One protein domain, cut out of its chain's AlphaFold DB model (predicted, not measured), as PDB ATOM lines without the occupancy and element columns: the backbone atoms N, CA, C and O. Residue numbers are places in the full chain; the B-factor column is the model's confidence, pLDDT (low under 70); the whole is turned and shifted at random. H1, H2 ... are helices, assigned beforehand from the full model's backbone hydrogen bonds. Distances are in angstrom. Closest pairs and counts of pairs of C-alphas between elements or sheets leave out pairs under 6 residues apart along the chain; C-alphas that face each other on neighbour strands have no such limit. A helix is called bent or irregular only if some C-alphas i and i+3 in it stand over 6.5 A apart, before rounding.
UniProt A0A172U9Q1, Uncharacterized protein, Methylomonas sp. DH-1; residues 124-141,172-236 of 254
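Overview. This is residues 124 to 141 and 172 to 236 of the 254 residues of an uncharacterized protein of Methylomonas sp. DH-1 (UniProt A0A172U9Q1). Three nearly parallel rods of helix make an up-and-down bundle, their centres set in a triangle, and the last stretch of the printed part, residues 218 to 236, folds back over the side between H1 and H3, away from H2. Near its end this tail turns on itself in a short antiparallel pairing of residues 227 to 228 with 234 to 235. The printed part has 83 residues, with three named helices in the order H1, H2, H3 and no named strand; its class is all helix. It is compact, with a radius of gyration of the C-alphas of 12.4 A and spans of 38 by 26 by 18 A.

Arrangement. H1, residues 124 to 139, touches H2, residues 172 to 192, at a shallow tilt of 18 degrees, opposite ways; their closest C-alphas, of Ala 139 and Val 175, are 6.1 A apart. H2 and H3, residues 199 to 217, form a helical hairpin and touch at a shallow tilt of 8 degrees, closest at the C-alphas of Ala 178 and Val 216, 5.5 A. H1 and H3 run the same way and are close but not clearly touching, with the C-alphas of Leu 125 and Val 202 closest at 7.9 A. In H1 and H2 every O i to N i+4 pair is within hydrogen-bond range; in H3 13 of 15 are.

Along the chain. H1 begins at C-alpha 124 (152.279, 142.196, 189.575) and is 22.3 A long. H2 is 30.1 A long. H3, 26.1 A long, ends at C-alpha 217 (165.874, 129.615, 179.933); it is only just irregular, with C-alphas 212 and 215 6.8 A apart.

Size, cuts and confidence. The two C-alphas farthest apart, of Met 172 and Thr 198, are 38.2 A apart. Residues 142 to 171 are not printed, and C-alphas 141 and 172 are 10.6 A apart across the cut. The link from H2 to H3 is short. No printed residue has a pLDDT under 70.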
ATOM      1  N   ARG A 124     151.005 142.822 189.952       93.50
ATOM      2  CA  ARG A 124     152.279 142.196 189.575       93.50
ATOM      3  C   ARG A 124     152.086 140.922 188.757       93.50
ATOM      4  O   ARG A 124     152.935 140.595 187.938       93.50
ATOM      5  N   LEU A 125     150.959 140.219 188.911       94.00
ATOM      6  CA  LEU A 125     150.639 139.055 188.077       94.00
ATOM      7  C   LEU A 125     150.487 139.439 186.599       94.00
ATOM      8  O   LEU A 125     150.920 138.688 185.728       94.00
ATOM      9  N   ASN A 126     149.912 140.611 186.303       93.44
ATOM     10  CA  ASN A 126     149.791 141.108 184.929       93.44
ATOM     11  C   ASN A 126     151.145 141.540 184.360       93.44
ATOM     12  O   ASN A 126     151.440 141.243 183.203       93.44
ATOM     13  N   GLU A 127     151.968 142.207 185.169       94.38
ATOM     14  CA  GLU A 127     153.324 142.617 184.784       94.38
ATOM     15  C   GLU A 127     154.195 141.395 184.471       94.38
ATOM     16  O   GLU A 127     154.764 141.292 183.386       94.38
ATOM     17  N   TYR A 128     154.211 140.408 185.371       95.31
ATOM     18  CA  TYR A 128     154.963 139.171 185.179       95.31
ATOM     19  C   TYR A 128     154.454 138.393 183.960       95.31
ATOM     20  O   TYR A 128     155.246 137.932 183.139       95.31
ATOM     21  N   ARG A 129     153.130 138.309 183.769       95.50
ATOM     22  CA  ARG A 129     152.520 137.689 182.583       95.50
ATOM     23  C   ARG A 129     152.948 138.369 181.282       95.50
ATOM     24  O   ARG A 129     153.189 137.671 180.297       95.50
ATOM     25  N   ALA A 130     153.028 139.699 181.258       94.31
ATOM     26  CA  ALA A 130     153.484 140.436 180.083       94.31
ATOM     27  C   ALA A 130     154.931 140.061 179.726       94.31
ATOM     28  O   ALA A 130     155.221 139.774 178.563       94.31
ATOM     29  N   GLU A 131     155.810 139.961 180.724       94.06
ATOM     30  CA  GLU A 131     157.200 139.554 180.504       94.06
ATOM     31  C   GLU A 131     157.339 138.092 180.064       94.06
ATOM     32  O   GLU A 131     158.131 137.788 179.169       94.06
ATOM     33  N   ILE A 132     156.517 137.184 180.597       95.19
ATOM     34  CA  ILE A 132     156.440 135.807 180.090       95.19
ATOM     35  C   ILE A 132     156.023 135.792 178.613       95.19
ATOM     36  O   ILE A 132     156.649 135.097 177.817       95.19
ATOM     37  N   GLY A 133     155.044 136.605 178.201       92.62
ATOM     38  CA  GLY A 133     154.643 136.720 176.792       92.62
ATOM     39  C   GLY A 133     155.755 137.250 175.873       92.62
ATOM     40  O   GLY A 133     155.918 136.781 174.738       92.62
ATOM     41  N   ASN A 134     156.571 138.185 176.369       91.19
ATOM     42  CA  ASN A 134     157.769 138.650 175.665       91.19
ATOM     43  C   ASN A 134     158.785 137.508 175.496       91.19
ATOM     44  O   ASN A 134     159.330 137.316 174.406       91.19
ATOM     45  N   LEU A 135     159.016 136.719 176.548       91.50
ATOM     46  CA  LEU A 135     159.917 135.567 176.515       91.50
ATOM     47  C   LEU A 135     159.410 134.443 175.607       91.50
ATOM     48  O   LEU A 135     160.213 133.887 174.865       91.50
ATOM     49  N   GLU A 136     158.105 134.155 175.579       91.62
ATOM     50  CA  GLU A 136     157.501 133.189 174.642       91.62
ATOM     51  C   GLU A 136     157.800 133.579 173.187       91.62
ATOM     52  O   GLU A 136     158.164 132.740 172.356       91.62
ATOM     53  N   SER A 137     157.692 134.876 172.884       89.50
ATOM     54  CA  SER A 137     157.964 135.416 171.551       89.50
ATOM     55  C   SER A 137     159.448 135.330 171.185       89.50
ATOM     56  O   SER A 137     159.774 135.011 170.041       89.50
ATOM     57  N   ARG A 138     160.347 135.564 172.151       89.19
ATOM     58  CA  ARG A 138     161.801 135.417 171.977       89.19
ATOM     59  C   ARG A 138     162.216 133.954 171.807       89.19
ATOM     60  O   ARG A 138     162.965 133.661 170.884       89.19
ATOM     61  N   ALA A 139     161.682 133.043 172.623       89.56
ATOM     62  CA  ALA A 139     161.950 131.607 172.528       89.56
ATOM     63  C   ALA A 139     161.577 131.061 171.144       89.56
ATOM     64  O   ALA A 139     162.325 130.293 170.556       89.56
ATOM     65  N   ARG A 140     160.455 131.522 170.572       87.31
ATOM     66  CA  ARG A 140     159.996 131.103 169.239       87.31
ATOM     67  C   ARG A 140     161.003 131.378 168.115       87.31
ATOM     68  O   ARG A 140     160.954 130.702 167.096       87.31
ATOM     69  N   VAL A 141     161.851 132.393 168.262       87.88
ATOM     70  CA  VAL A 141     162.856 132.769 167.253       87.88
ATOM     71  C   VAL A 141     164.282 132.426 167.690       87.88
ATOM     72  O   VAL A 141     165.230 132.828 167.022       87.88
ATOM     73  N   MET A 172     166.811 122.767 169.226       92.06
ATOM     74  CA  MET A 172     165.344 122.688 169.152       92.06
ATOM     75  C   MET A 172     164.718 122.101 170.423       92.06
ATOM     76  O   MET A 172     163.716 122.622 170.898       92.06
ATOM     77  N   GLU A 173     165.324 121.062 171.006       93.00
ATOM     78  CA  GLU A 173     164.821 120.443 172.245       93.00
ATOM     79  C   GLU A 173     164.821 121.431 173.423       93.00
ATOM     80  O   GLU A 173     163.878 121.462 174.215       93.00
ATOM     81  N   ASP A 174     165.845 122.284 173.523       94.06
ATOM     82  CA  ASP A 174     165.919 123.307 174.568       94.06
ATOM     83  C   ASP A 174     164.907 124.437 174.322       94.06
ATOM     84  O   ASP A 174     164.311 124.951 175.273       94.06
ATOM     85  N   VAL A 175     164.658 124.799 173.057       93.38
ATOM     86  CA  VAL A 175     163.616 125.770 172.684       93.38
ATOM     87  C   VAL A 175     162.221 125.230 172.995       93.38
ATOM     88  O   VAL A 175     161.396 125.953 173.559       93.38
ATOM     89  N   GLU A 176     161.938 123.970 172.669       94.38
ATOM     90  CA  GLU A 176     160.664 123.323 172.989       94.38
ATOM     91  C   GLU A 176     160.442 123.260 174.502       94.38
ATOM     92  O   GLU A 176     159.410 123.736 174.980       94.38
ATOM     93  N   ALA A 177     161.443 122.811 175.267       95.25
ATOM     94  CA  ALA A 177     161.372 122.778 176.726       95.25
ATOM     95  C   ALA A 177     161.122 124.173 177.331       95.25
ATOM     96  O   ALA A 177     160.292 124.326 178.230       95.25
ATOM     97  N   ALA A 178     161.794 125.213 176.824       94.62
ATOM     98  CA  ALA A 178     161.577 126.591 177.266       94.62
ATOM     99  C   ALA A 178     160.156 127.075 176.972       94.62
ATOM    100  O   ALA A 178     159.524 127.701 177.823       94.62
ATOM    101  N   ARG A 179     159.624 126.771 175.786       95.25
ATOM    102  CA  ARG A 179     158.259 127.153 175.406       95.25
ATOM    103  C   ARG A 179     157.212 126.447 176.257       95.25
ATOM    104  O   ARG A 179     156.245 127.091 176.655       95.25
ATOM    105  N   GLU A 180     157.402 125.169 176.562       96.19
ATOM    106  CA  GLU A 180     156.519 124.429 177.465       96.19
ATOM    107  C   GLU A 180     156.543 125.012 178.883       96.19
ATOM    108  O   GLU A 180     155.484 125.248 179.469       96.19
ATOM    109  N   ALA A 181     157.729 125.321 179.414       96.62
ATOM    110  CA  ALA A 181     157.878 125.919 180.739       96.62
ATOM    111  C   ALA A 181     157.234 127.317 180.828       96.62
ATOM    112  O   ALA A 181     156.534 127.622 181.799       96.62
ATOM    113  N   LEU A 182     157.408 128.153 179.799       96.44
ATOM    114  CA  LEU A 182     156.779 129.474 179.712       96.44
ATOM    115  C   LEU A 182     155.248 129.371 179.597       96.44
ATOM    116  O   LEU A 182     154.538 130.063 180.327       96.44
ATOM    117  N   ALA A 183     154.734 128.458 178.767       96.19
ATOM    118  CA  ALA A 183     153.295 128.238 178.607       96.19
ATOM    119  C   ALA A 183     152.639 127.711 179.894       96.19
ATOM    120  O   ALA A 183     151.535 128.134 180.261       96.19
ATOM    121  N   LYS A 184     153.331 126.819 180.614       96.88
ATOM    122  CA  LYS A 184     152.910 126.358 181.939       96.88
ATOM    123  C   LYS A 184     152.856 127.527 182.922       96.88
ATOM    124  O   LYS A 184     151.811 127.760 183.516       96.88
ATOM    125  N   THR A 185     153.928 128.318 183.009       97.00
ATOM    126  CA  THR A 185     153.993 129.493 183.896       97.00
ATOM    127  C   THR A 185     152.859 130.476 183.608       97.00
ATOM    128  O   THR A 185     152.205 130.968 184.520       97.00
ATOM    129  N   ARG A 186     152.564 130.730 182.331       96.19
ATOM    130  CA  ARG A 186     151.439 131.575 181.921       96.19
ATOM    131  C   ARG A 186     150.089 131.031 182.397       96.19
ATOM    132  O   ARG A 186     149.252 131.809 182.846       96.19
ATOM    133  N   THR A 187     149.890 129.719 182.305       96.44
ATOM    134  CA  THR A 187     148.673 129.055 182.792       96.44
ATOM    135  C   THR A 187     148.550 129.172 184.310       96.44
ATOM    136  O   THR A 187     147.472 129.484 184.813       96.44
ATOM    137  N   ASP A 188     149.657 128.994 185.033       96.62
ATOM    138  CA  ASP A 188     149.693 129.129 186.488       96.62
ATOM    139  C   ASP A 188     149.386 130.578 186.918       96.62
ATOM    140  O   ASP A 188     148.583 130.787 187.825       96.62
ATOM    141  N   LEU A 189     149.915 131.589 186.214       95.88
ATOM    142  CA  LEU A 189     149.574 133.002 186.444       95.88
ATOM    143  C   LEU A 189     148.084 133.283 186.212       95.88
ATOM    144  O   LEU A 189     147.459 133.967 187.019       95.88
ATOM    145  N   ASP A 190     147.502 132.746 185.135       93.50
ATOM    146  CA  ASP A 190     146.070 132.888 184.841       93.50
ATOM    147  C   ASP A 190     145.194 132.244 185.932       93.50
ATOM    148  O   ASP A 190     144.160 132.801 186.303       93.50
ATOM    149  N   ALA A 191     145.623 131.110 186.490       93.12
ATOM    150  CA  ALA A 191     144.948 130.468 187.616       93.12
ATOM    151  C   ALA A 191     145.076 131.287 188.912       93.12
ATOM    152  O   ALA A 191     144.093 131.451 189.634       93.12
ATOM    153  N   MET A 192     146.256 131.851 189.185       92.94
ATOM    154  CA  MET A 192     146.487 132.716 190.347       92.94
ATOM    155  C   MET A 192     145.620 133.979 190.321       92.94
ATOM    156  O   MET A 192     145.165 134.417 191.371       92.94
ATOM    157  N   GLN A 193     145.336 134.541 189.141       91.31
ATOM    158  CA  GLN A 193     144.447 135.704 189.004       91.31
ATOM    159  C   GLN A 193     142.994 135.427 189.411       91.31
ATOM    160  O   GLN A 193     142.257 136.362 189.708       91.31
ATOM    161  N   LEU A 194     142.573 134.161 189.401       90.19
ATOM    162  CA  LEU A 194     141.238 133.733 189.829       90.19
ATOM    163  C   LEU A 194     141.239 133.166 191.257       90.19
ATOM    164  O   LEU A 194     140.185 132.823 191.791       90.19
ATOM    165  N   ALA A 195     142.411 133.054 191.881       84.56
ATOM    166  CA  ALA A 195     142.566 132.559 193.236       84.56
ATOM    167  C   ALA A 195     142.575 133.717 194.243       84.56
ATOM    168  O   ALA A 195     143.173 134.770 194.022       84.56
ATOM    169  N   ALA A 196     141.952 133.502 195.400       80.75
ATOM    170  CA  ALA A 196     142.055 134.424 196.523       80.75
ATOM    171  C   ALA A 196     143.423 134.252 197.202       80.75
ATOM    172  O   ALA A 196     143.570 133.425 198.100       80.75
ATOM    173  N   MET A 197     144.424 135.005 196.740       83.12
ATOM    174  CA  MET A 197     145.795 134.956 197.254       83.12
ATOM    175  C   MET A 197     146.177 136.251 197.965       83.12
ATOM    176  O   MET A 197     145.841 137.356 197.541       83.12
ATOM    177  N   THR A 198     146.930 136.117 199.045       84.12
ATOM    178  CA  THR A 198     147.582 137.233 199.725       84.12
ATOM    179  C   THR A 198     148.816 137.700 198.949       84.12
ATOM    180  O   THR A 198     149.452 136.935 198.223       84.12
ATOM    181  N   THR A 199     149.231 138.949 199.162       82.62
ATOM    182  CA  THR A 199     150.456 139.521 198.569       82.62
ATOM    183  C   THR A 199     151.701 138.669 198.846       82.62
ATOM    184  O   THR A 199     152.568 138.556 197.981       82.62
ATOM    185  N   ALA A 200     151.790 138.048 200.031       81.50
ATOM    186  CA  ALA A 200     152.900 137.171 200.408       81.50
ATOM    187  C   ALA A 200     152.895 135.851 199.621       81.50
ATOM    188  O   ALA A 200     153.949 135.416 199.159       81.50
ATOM    189  N   GLU A 201     151.722 135.243 199.424       87.19
ATOM    190  CA  GLU A 201     151.571 134.038 198.600       87.19
ATOM    191  C   GLU A 201     151.898 134.330 197.132       87.19
ATOM    192  O   GLU A 201     152.615 133.554 196.504       87.19
ATOM    193  N   VAL A 202     151.458 135.481 196.609       90.69
ATOM    194  CA  VAL A 202     151.823 135.942 195.259       90.69
ATOM    195  C   VAL A 202     153.337 136.114 195.135       90.69
ATOM    196  O   VAL A 202     153.936 135.616 194.188       90.69
ATOM    197  N   THR A 203     153.985 136.769 196.099       91.38
ATOM    198  CA  THR A 203     155.445 136.950 196.090       91.38
ATOM    199  C   THR A 203     156.198 135.622 196.143       91.38
ATOM    200  O   THR A 203     157.157 135.449 195.394       91.38
ATOM    201  N   ALA A 204     155.773 134.676 196.984       90.50
ATOM    202  CA  ALA A 204     156.393 133.356 197.058       90.50
ATOM    203  C   ALA A 204     156.246 132.581 195.739       90.50
ATOM    204  O   ALA A 204     157.222 132.025 195.242       90.50
ATOM    205  N   ALA A 205     155.050 132.597 195.146       93.94
ATOM    206  CA  ALA A 205     154.775 131.921 193.884       93.94
ATOM    207  C   ALA A 205     155.572 132.518 192.715       93.94
ATOM    208  O   ALA A 205     156.188 131.772 191.963       93.94
ATOM    209  N   LEU A 206     155.627 133.849 192.592       95.00
ATOM    210  CA  LEU A 206     156.404 134.507 191.537       95.00
ATOM    211  C   LEU A 206     157.902 134.191 191.644       95.00
ATOM    212  O   LEU A 206     158.525 133.910 190.627       95.00
ATOM    213  N   ARG A 207     158.472 134.158 192.858       93.00
ATOM    214  CA  ARG A 207     159.872 133.735 193.059       93.00
ATOM    215  C   ARG A 207     160.094 132.286 192.640       93.00
ATOM    216  O   ARG A 207     161.038 132.015 191.912       93.00
ATOM    217  N   GLN A 208     159.197 131.382 193.035       94.19
ATOM    218  CA  GLN A 208     159.282 129.981 192.628       94.19
ATOM    219  C   GLN A 208     159.214 129.832 191.103       94.19
ATOM    220  O   GLN A 208     159.994 129.083 190.527       94.19
ATOM    221  N   MET A 209     158.325 130.573 190.434       95.44
ATOM    222  CA  MET A 209     158.238 130.580 188.971       95.44
ATOM    223  C   MET A 209     159.525 131.098 188.324       95.44
ATOM    224  O   MET A 209     159.959 130.548 187.315       95.44
ATOM    225  N   THR A 210     160.143 132.143 188.884       94.31
ATOM    226  CA  THR A 210     161.464 132.607 188.442       94.31
ATOM    227  C   THR A 210     162.482 131.473 188.561       94.31
ATOM    228  O   THR A 210     163.127 131.144 187.566       94.31
ATOM    229  N   ASP A 211     162.584 130.839 189.730       91.69
ATOM    230  CA  ASP A 211     163.553 129.775 190.013       91.69
ATOM    231  C   ASP A 211     163.367 128.549 189.102       91.69
ATOM    232  O   ASP A 211     164.344 128.014 188.574       91.69
ATOM    233  N   ASP A 212     162.119 128.153 188.843       93.19
ATOM    234  CA  ASP A 212     161.772 127.036 187.958       93.19
ATOM    235  C   ASP A 212     162.144 127.318 186.490       93.19
ATOM    236  O   ASP A 212     162.516 126.406 185.746       93.19
ATOM    237  N   LEU A 213     162.066 128.582 186.059       94.12
ATOM    238  CA  LEU A 213     162.387 128.993 184.691       94.12
ATOM    239  C   LEU A 213     163.893 129.135 184.437       94.12
ATOM    240  O   LEU A 213     164.333 128.915 183.306       94.12
ATOM    241  N   ILE A 214     164.693 129.474 185.455       91.38
ATOM    242  CA  ILE A 214     166.154 129.639 185.345       91.38
ATOM    243  C   ILE A 214     166.842 128.480 184.595       91.38
ATOM    244  O   ILE A 214     167.546 128.760 183.620       91.38
ATOM    245  N   PRO A 215     166.697 127.198 184.997       91.25
ATOM    246  CA  PRO A 215     167.456 126.103 184.392       91.25
ATOM    247  C   PRO A 215     167.088 125.841 182.931       91.25
ATOM    248  O   PRO A 215     167.903 125.292 182.191       91.25
ATOM    249  N   VAL A 216     165.879 126.218 182.512       93.00
ATOM    250  CA  VAL A 216     165.406 126.002 181.143       93.00
ATOM    251  C   VAL A 216     165.798 127.180 180.252       93.00
ATOM    252  O   VAL A 216     166.358 126.978 179.177       93.00
ATOM    253  N   LEU A 217     165.584 128.413 180.716       90.31
ATOM    254  CA  LEU A 217     165.874 129.615 179.933       90.31
ATOM    255  C   LEU A 217     167.372 129.865 179.757       90.31
ATOM    256  O   LEU A 217     167.771 130.287 178.680       90.31
ATOM    257  N   ARG A 218     168.217 129.534 180.744       88.19
ATOM    258  CA  ARG A 218     169.678 129.722 180.641       88.19
ATOM    259  C   ARG A 218     170.352 128.878 179.560       88.19
ATOM    260  O   ARG A 218     171.500 129.147 179.218       88.19
ATOM    261  N   LYS A 219     169.678 127.848 179.042       88.00
ATOM    262  CA  LYS A 219     170.173 127.075 177.894       88.00
ATOM    263  C   LYS A 219     170.020 127.824 176.572       88.00
ATOM    264  O   LYS A 219     170.671 127.475 175.593       88.00
ATOM    265  N   LEU A 220     169.157 128.838 176.544       87.19
ATOM    266  CA  LEU A 220     168.944 129.705 175.399       87.19
ATOM    267  C   LEU A 220     169.744 130.992 175.602       87.19
ATOM    268  O   LEU A 220     169.621 131.670 176.624       87.19
ATOM    269  N   ASP A 221     170.585 131.319 174.625       77.81
ATOM    270  CA  ASP A 221     171.505 132.448 174.740       77.81
ATOM    271  C   ASP A 221     170.757 133.772 174.987       77.81
ATOM    272  O   ASP A 221     169.773 134.107 174.317       77.81
ATOM    273  N   GLY A 222     171.208 134.518 175.998       76.25
ATOM    274  CA  GLY A 222     170.625 135.798 176.400       76.25
ATOM    275  C   GLY A 222     169.194 135.738 176.957       76.25
ATOM    276  O   GLY A 222     168.538 136.785 177.030       76.25
ATOM    277  N   MET A 223     168.669 134.566 177.332       85.69
ATOM    278  CA  MET A 223     167.344 134.435 177.948       85.69
ATOM    279  C   MET A 223     167.432 134.259 179.466       85.69
ATOM    280  O   MET A 223     168.059 133.340 179.980       85.69
ATOM    281  N   ASN A 224     166.735 135.136 180.189       87.38
ATOM    282  CA  ASN A 224     166.576 135.082 181.638       87.38
ATOM    283  C   ASN A 224     165.092 135.257 181.996       87.38
ATOM    284  O   ASN A 224     164.372 135.926 181.249       87.38
ATOM    285  N   PRO A 225     164.614 134.670 183.105       91.06
ATOM    286  CA  PRO A 225     163.258 134.913 183.579       91.06
ATOM    287  C   PRO A 225     163.091 136.340 184.137       91.06
ATOM    288  O   PRO A 225     164.084 136.987 184.487       91.06
ATOM    289  N   PRO A 226     161.845 136.832 184.253       91.88
ATOM    290  CA  PRO A 226     161.538 138.014 185.051       91.88
ATOM    291  C   PRO A 226     161.787 137.703 186.532       91.88
ATOM    292  O   PRO A 226     161.704 136.548 186.954       91.88
ATOM    293  N   TRP A 227     162.080 138.724 187.328       89.62
ATOM    294  CA  TRP A 227     162.431 138.564 188.742       89.62
ATOM    295  C   TRP A 227     161.749 139.624 189.606       89.62
ATOM    296  O   TRP A 227     161.187 140.589 189.090       89.62
ATOM    297  N   LEU A 228     161.774 139.423 190.924       88.50
ATOM    298  CA  LEU A 228     161.261 140.387 191.896       88.50
ATOM    299  C   LEU A 228     162.406 141.128 192.577       88.50
ATOM    300  O   LEU A 228     163.316 140.483 193.100       88.50
ATOM    301  N   ASP A 229     162.332 142.457 192.626       85.06
ATOM    302  CA  ASP A 229     163.331 143.268 193.322       85.06
ATOM    303  C   ASP A 229     163.164 143.298 194.850       85.06
ATOM    304  O   ASP A 229     162.318 142.612 195.430       85.06
ATOM    305  N   GLU A 230     164.003 144.084 195.531       84.12
ATOM    306  CA  GLU A 230     163.967 144.240 196.991       84.12
ATOM    307  C   GLU A 230     162.636 144.813 197.516       84.12
ATOM    308  O   GLU A 230     162.278 144.586 198.674       84.12
ATOM    309  N   PHE A 231     161.867 145.482 196.652       85.81
ATOM    310  CA  PHE A 231     160.527 145.997 196.929       85.81
ATOM    311  C   PHE A 231     159.416 145.032 196.479       85.81
ATOM    312  O   PHE A 231     158.232 145.297 196.686       85.81
ATOM    313  N   ASN A 232     159.787 143.862 195.953       84.56
ATOM    314  CA  ASN A 232     158.920 142.867 195.332       84.56
ATOM    315  C   ASN A 232     158.156 143.387 194.104       84.56
ATOM    316  O   ASN A 232     157.042 142.920 193.847       84.56
ATOM    317  N   GLU A 233     158.737 144.326 193.360       88.44
ATOM    318  CA  GLU A 233     158.251 144.755 192.047       88.44
ATOM    319  C   GLU A 233     158.782 143.824 190.956       88.44
ATOM    320  O   GLU A 233     159.904 143.319 191.046       88.44
ATOM    321  N   VAL A 234     157.982 143.595 189.911       91.56
ATOM    322  CA  VAL A 234     158.403 142.775 188.773       91.56
ATOM    323  C   VAL A 234     159.403 143.557 187.932       91.56
ATOM    324  O   VAL A 234     159.150 144.686 187.508       91.56
ATOM    325  N   ARG A 235     160.547 142.940 187.659       88.38
ATOM    326  CA  ARG A 235     161.583 143.485 186.789       88.38
ATOM    327  C   ARG A 235     161.731 142.626 185.534       88.38
ATOM    328  O   ARG A 235     161.665 141.394 185.620       88.38
ATOM    329  N   PRO A 236     161.929 143.262 184.366       84.69
ATOM    330  CA  PRO A 236     162.118 142.544 183.118       84.69
ATOM    331  C   PRO A 236     163.422 141.728 183.149       84.69
ATOM    332  O   PRO A 236     164.313 142.002 183.961       84.69
TER     333      PRO A 236